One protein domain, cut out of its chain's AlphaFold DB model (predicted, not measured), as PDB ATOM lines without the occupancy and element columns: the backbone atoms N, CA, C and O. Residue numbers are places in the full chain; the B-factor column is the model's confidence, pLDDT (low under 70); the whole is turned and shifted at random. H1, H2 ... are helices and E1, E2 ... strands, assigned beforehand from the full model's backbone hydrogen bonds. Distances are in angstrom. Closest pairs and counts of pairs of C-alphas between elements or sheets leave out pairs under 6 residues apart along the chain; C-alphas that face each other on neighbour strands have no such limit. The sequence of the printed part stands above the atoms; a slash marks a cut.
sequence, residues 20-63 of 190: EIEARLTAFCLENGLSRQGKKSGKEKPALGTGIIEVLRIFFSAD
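What this domain is: This is residues 20 to 63 of the 190 residues of an uncharacterized protein of Synechococcus sp. PCC 7117 (UniProt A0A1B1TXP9). A small two-stranded hairpin, E1 and E2, and the helix H2 lie end to end along the long axis, with H1 set crosswise where they meet. The end of H2 and the tail, residues 56 to 63, stick out. The printed part has 44 residues, in the order H1, E1, E2, H2; it is mostly helix, only just loose, close to compact, with a radius of gyration of the C-alphas of 11.5 A and spans of 41 by 20 by 15 A.

How they stand to each other: Look first at the antiparallel hairpin of E1, residues 35 to 37, and E2, residues 44 to 46: N 36 and O 45 are 2.9 A apart, within hydrogen-bond range. H1, residues 20 to 31, comes closest to E2 at the C-alphas of Cys 29 and Pro 46, 5.6 A apart. With residues 25 to 29 alone, H1 touches residues 48 to 52 of H2, residues 48 to 61, about perpendicular at 88 degrees; the closest C-alphas, of Cys 29 and Gly 51, are 5.5 A apart. E1 and H2 are apart. In H1 and H2 every O i to N i+4 pair is within hydrogen-bond range.

Where its parts are: Find C-alpha 20 at (47.123, -19.937, -19.034), where H1 begins its 16.9 A. H2 runs 19.2 A to C-alpha 61 at (24.225, -17.967, -26.666). E1 and E2 each measure 6.4 A.

The domain as a whole: The C-alphas farthest apart, of Lys 40 and Asp 63, are 41.1 A apart. The printed part has no cut and no long link; pLDDT is under 70 at residues 36 to 44 and 61 to 63.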
ATOM      1  N   GLU A  20      47.336 -19.562 -17.631       92.44
ATOM      2  CA  GLU A  20      47.123 -19.937 -19.034       92.44
ATOM      3  C   GLU A  20      45.796 -19.389 -19.589       92.44
ATOM      4  O   GLU A  20      45.727 -18.913 -20.725       92.44
ATOM      5  N   ILE A  21      44.729 -19.439 -18.788       89.38
ATOM      6  CA  ILE A  21      43.405 -18.970 -19.205       89.38
ATOM      7  C   ILE A  21      43.372 -17.440 -19.217       89.38
ATOM      8  O   ILE A  21      42.788 -16.853 -20.126       89.38
ATOM      9  N   GLU A  22      44.038 -16.786 -18.264       89.31
ATOM     10  CA  GLU A  22      44.201 -15.331 -18.259       89.31
ATOM     11  C   GLU A  22      44.932 -14.830 -19.511       89.31
ATOM     12  O   GLU A  22      44.491 -13.859 -20.135       89.31
ATOM     13  N   ALA A  23      46.001 -15.511 -19.930       89.81
ATOM     14  CA  ALA A  23      46.741 -15.168 -21.141       89.81
ATOM     15  C   ALA A  23      45.862 -15.282 -22.399       89.81
ATOM     16  O   ALA A  23      45.808 -14.354 -23.209       89.81
ATOM     17  N   ARG A  24      45.103 -16.379 -22.532       89.94
ATOM     18  CA  ARG A  24      44.154 -16.575 -23.645       89.94
ATOM     19  C   ARG A  24      43.043 -15.526 -23.641       89.94
ATOM     20  O   ARG A  24      42.710 -14.973 -24.685       89.94
ATOM     21  N   LEU A  25      42.490 -15.221 -22.469       89.19
ATOM     22  CA  LEU A  25      41.465 -14.196 -22.307       89.19
ATOM     23  C   LEU A  25      41.999 -12.801 -22.654       89.19
ATOM     24  O   LEU A  25      41.284 -11.992 -23.239       89.19
ATOM     25  N   THR A  26      43.257 -12.522 -22.316       87.81
ATOM     26  CA  THR A  26      43.930 -11.269 -22.669       87.81
ATOM     27  C   THR A  26      44.068 -11.124 -24.179       87.81
ATOM     28  O   THR A  26      43.688 -10.082 -24.712       87.81
ATOM     29  N   ALA A  27      44.537 -12.169 -24.869       87.25
ATOM     30  CA  ALA A  27      44.608 -12.190 -26.329       87.25
ATOM     31  C   ALA A  27      43.221 -11.972 -26.953       87.25
ATOM     32  O   ALA A  27      43.047 -11.062 -27.759       87.25
ATOM     33  N   PHE A  28      42.209 -12.698 -26.465       87.38
ATOM     34  CA  PHE A  28      40.821 -12.535 -26.899       87.38
ATOM     35  C   PHE A  28      40.311 -11.097 -26.708       87.38
ATOM     36  O   PHE A  28      39.641 -10.552 -27.584       87.38
ATOM     37  N   CYS A  29      40.630 -10.452 -25.581       86.56
ATOM     38  CA  CYS A  29      40.228  -9.068 -25.343       86.56
ATOM     39  C   CYS A  29      40.883  -8.096 -26.331       86.56
ATOM     40  O   CYS A  29      40.237  -7.135 -26.738       86.56
ATOM     41  N   LEU A  30      42.147  -8.318 -26.696       83.94
ATOM     42  CA  LEU A  30      42.859  -7.475 -27.657       83.94
ATOM     43  C   LEU A  30      42.312  -7.666 -29.077       83.94
ATOM     44  O   LEU A  30      42.023  -6.682 -29.751       83.94
ATOM     45  N   GLU A  31      42.096  -8.914 -29.497       84.38
ATOM     46  CA  GLU A  31      41.557  -9.258 -30.820       84.38
ATOM     47  C   GLU A  31      40.148  -8.693 -31.048       84.38
ATOM     48  O   GLU A  31      39.841  -8.200 -32.130       84.38
ATOM     49  N   ASN A  32      39.299  -8.711 -30.016       80.62
ATOM     50  CA  ASN A  32      37.916  -8.234 -30.101       80.62
ATOM     51  C   ASN A  32      37.758  -6.745 -29.743       80.62
ATOM     52  O   ASN A  32      36.638  -6.272 -29.547       80.62
ATOM     53  N   GLY A  33      38.860  -5.996 -29.603       79.88
ATOM     54  CA  GLY A  33      38.815  -4.570 -29.259       79.88
ATOM     55  C   GLY A  33      38.209  -4.281 -27.878       79.88
ATOM     56  O   GLY A  33      37.778  -3.163 -27.602       79.88
ATOM     57  N   LEU A  34      38.188  -5.270 -26.981       78.88
ATOM     58  CA  LEU A  34      37.720  -5.163 -25.595       78.88
ATOM     59  C   LEU A  34      38.825  -4.611 -24.678       78.88
ATOM     60  O   LEU A  34      38.972  -5.019 -23.521       78.88
ATOM     61  N   SER A  35      39.631  -3.680 -25.187       75.25
ATOM     62  CA  SER A  35      40.673  -3.000 -24.429       75.25
ATOM     63  C   SER A  35      40.171  -1.647 -23.922       75.25
ATOM     64  O   SER A  35      39.356  -0.960 -24.539       75.25
ATOM     65  N   ARG A  36      40.626  -1.250 -22.730       67.06
ATOM     66  CA  ARG A  36      40.402   0.101 -22.206       67.06
ATOM     67  C   ARG A  36      41.689   0.892 -22.362       67.06
ATOM     68  O   ARG A  36      42.717   0.541 -21.782       67.06
ATOM     69  N   GLN A  37      41.609   1.998 -23.095       59.00
ATOM     70  CA  GLN A  37      42.679   2.988 -23.145       59.00
ATOM     71  C   GLN A  37      42.853   3.601 -21.751       59.00
ATOM     72  O   GLN A  37      41.958   4.261 -21.211       59.00
ATOM     73  N   GLY A  38      44.003   3.356 -21.127       57.28
ATOM     74  CA  GLY A  38      44.338   3.974 -19.853       57.28
ATOM     75  C   GLY A  38      44.577   5.473 -20.040       57.28
ATOM     76  O   GLY A  38      45.594   5.857 -20.613       57.28
ATOM     77  N   LYS A  39      43.697   6.323 -19.484       54.59
ATOM     78  CA  LYS A  39      43.754   7.804 -19.565       54.59
ATOM     79  C   LYS A  39      45.099   8.454 -19.176       54.59
ATOM     80  O   LYS A  39      45.266   9.642 -19.411       54.59
ATOM     81  N   LYS A  40      46.032   7.729 -18.549       59.41
ATOM     82  CA  LYS A  40      47.311   8.274 -18.056       59.41
ATOM     83  C   LYS A  40      48.572   7.621 -18.627       59.41
ATOM     84  O   LYS A  40      49.654   8.081 -18.290       59.41
ATOM     85  N   SER A  41      48.484   6.574 -19.452       55.81
ATOM     86  CA  SER A  41      49.714   5.923 -19.941       55.81
ATOM     87  C   SER A  41      49.681   5.409 -21.374       55.81
ATOM     88  O   SER A  41      50.658   4.783 -21.767       55.81
ATOM     89  N   GLY A  42      48.592   5.597 -22.133       55.97
ATOM     90  CA  GLY A  42      48.503   5.129 -23.529       55.97
ATOM     91  C   GLY A  42      48.738   3.622 -23.716       55.97
ATOM     92  O   GLY A  42      48.910   3.161 -24.835       55.97
ATOM     93  N   LYS A  43      48.779   2.852 -22.620       60.00
ATOM     94  CA  LYS A  43      48.919   1.399 -22.643       60.00
ATOM     95  C   LYS A  43      47.521   0.817 -22.597       60.00
ATOM     96  O   LYS A  43      46.766   1.096 -21.658       60.00
ATOM     97  N   GLU A  44      47.193   0.034 -23.612       64.44
ATOM     98  CA  GLU A  44      45.952  -0.720 -23.667       64.44
ATOM     99  C   GLU A  44      45.950  -1.733 -22.529       64.44
ATOM    100  O   GLU A  44      46.852  -2.565 -22.422       64.44
ATOM    101  N   LYS A  45      44.971  -1.631 -21.631       70.94
ATOM    102  CA  LYS A  45      44.750  -2.669 -20.627       70.94
ATOM    103  C   LYS A  45      43.574  -3.533 -21.079       70.94
ATOM    104  O   LYS A  45      42.514  -2.969 -21.372       70.94
ATOM    105  N   PRO A  46      43.727  -4.867 -21.131       79.19
ATOM    106  CA  PRO A  46      42.633  -5.760 -21.493       79.19
ATOM    107  C   PRO A  46      41.521  -5.664 -20.442       79.19
ATOM    108  O   PRO A  46      41.782  -5.704 -19.235       79.19
ATOM    109  N   ALA A  47      40.265  -5.521 -20.872       84.62
ATOM    110  CA  ALA A  47      39.127  -5.510 -19.962       84.62
ATOM    111  C   ALA A  47      38.659  -6.946 -19.683       84.62
ATOM    112  O   ALA A  47      37.612  -7.368 -20.172       84.62
ATOM    113  N   LEU A  48      39.414  -7.680 -18.859       84.44
ATOM    114  CA  LEU A  48      39.173  -9.105 -18.576       84.44
ATOM    115  C   LEU A  48      37.727  -9.403 -18.148       84.44
ATOM    116  O   LEU A  48      37.133 -10.366 -18.619       84.44
ATOM    117  N   GLY A  49      37.121  -8.549 -17.316       84.50
ATOM    118  CA  GLY A  49      35.723  -8.714 -16.902       84.50
ATOM    119  C   GLY A  49      34.728  -8.638 -18.066       84.50
ATOM    120  O   GLY A  49      33.788  -9.424 -18.121       84.50
ATOM    121  N   THR A  50      34.949  -7.735 -19.026       85.81
ATOM    122  CA  THR A  50      34.134  -7.654 -20.247       85.81
ATOM    123  C   THR A  50      34.409  -8.846 -21.162       85.81
ATOM    124  O   THR A  50      33.464  -9.424 -21.689       85.81
ATOM    125  N   GLY A  51      35.674  -9.262 -21.283       87.31
ATOM    126  CA  GLY A  51      36.063 -10.446 -22.048       87.31
ATOM    127  C   GLY A  51      35.380 -11.720 -21.555       87.31
ATOM    128  O   GLY A  51      34.815 -12.449 -22.359       87.31
ATOM    129  N   ILE A  52      35.358 -11.963 -20.239       90.12
ATOM    130  CA  ILE A  52      34.699 -13.144 -19.656       90.12
ATOM    131  C   ILE A  52      33.208 -13.139 -19.980       90.12
ATOM    132  O   ILE A  52      32.663 -14.167 -20.365       90.12
ATOM    133  N   ILE A  53      32.546 -11.986 -19.858       86.62
ATOM    134  CA  ILE A  53      31.121 -11.866 -20.179       86.62
ATOM    135  C   ILE A  53      30.871 -12.183 -21.657       86.62
ATOM    136  O   ILE A  53      29.906 -12.879 -21.958       86.62
ATOM    137  N   GLU A  54      31.730 -11.716 -22.565       86.69
ATOM    138  CA  GLU A  54      31.576 -11.975 -23.999       86.69
ATOM    139  C   GLU A  54      31.852 -13.441 -24.355       86.69
ATOM    140  O   GLU A  54      31.079 -14.045 -25.090       86.69
ATOM    141  N   VAL A  55      32.883 -14.058 -23.767       88.75
ATOM    142  CA  VAL A  55      33.170 -15.492 -23.944       88.75
ATOM    143  C   VAL A  55      32.008 -16.344 -23.437       88.75
ATOM    144  O   VAL A  55      31.547 -17.241 -24.141       88.75
ATOM    145  N   LEU A  56      31.493 -16.048 -22.239       87.94
ATOM    146  CA  LEU A  56      30.321 -16.735 -21.696       87.94
ATOM    147  C   LEU A  56      29.090 -16.485 -22.571       87.94
ATOM    148  O   LEU A  56      28.317 -17.409 -22.797       87.94
ATOM    149  N   ARG A  57      28.916 -15.272 -23.112       84.88
ATOM    150  CA  ARG A  57      27.842 -14.994 -24.065       84.88
ATOM    151  C   ARG A  57      27.991 -15.871 -25.298       84.88
ATOM    152  O   ARG A  57      27.024 -16.527 -25.633       84.88
ATOM    153  N   ILE A  58      29.147 -15.942 -25.946       85.00
ATOM    154  CA  ILE A  58      29.343 -16.781 -27.138       85.00
ATOM    155  C   ILE A  58      29.055 -18.253 -26.817       85.00
ATOM    156  O   ILE A  58      28.300 -18.905 -27.533       85.00
ATOM    157  N   PHE A  59      29.596 -18.754 -25.705       85.19
ATOM    158  CA  PHE A  59      29.462 -20.154 -25.312       85.19
ATOM    159  C   PHE A  59      28.017 -20.545 -24.964       85.19
ATOM    160  O   PHE A  59      27.551 -21.598 -25.381       85.19
ATOM    161  N   PHE A  60      27.293 -19.692 -24.231       82.12
ATOM    162  CA  PHE A  60      25.917 -19.964 -23.799       82.12
ATOM    163  C   PHE A  60      24.836 -19.404 -24.740       82.12
ATOM    164  O   PHE A  60      23.677 -19.788 -24.620       82.12
ATOM    165  N   SER A  61      25.175 -18.505 -25.672       69.62
ATOM    166  CA  SER A  61      24.225 -17.967 -26.666       69.62
ATOM    167  C   SER A  61      24.192 -18.775 -27.957       69.62
ATOM    168  O   SER A  61      23.281 -18.553 -28.754       69.62
ATOM    169  N   ALA A  62      25.122 -19.717 -28.157       58.19
ATOM    170  CA  ALA A  62      25.091 -20.654 -29.281       58.19
ATOM    171  C   ALA A  62      23.766 -21.442 -29.356       58.19
ATOM    172  O   ALA A  62      23.308 -21.759 -30.448       58.19
ATOM    173  N   ASP A  63      23.097 -21.649 -28.217       53.69
ATOM    174  CA  ASP A  63      21.789 -22.313 -28.152       53.69
ATOM    175  C   ASP A  63      20.588 -21.342 -28.139       53.69
ATOM    176  O   ASP A  63      19.444 -21.777 -28.254       53.69
TER     177      ASP A  63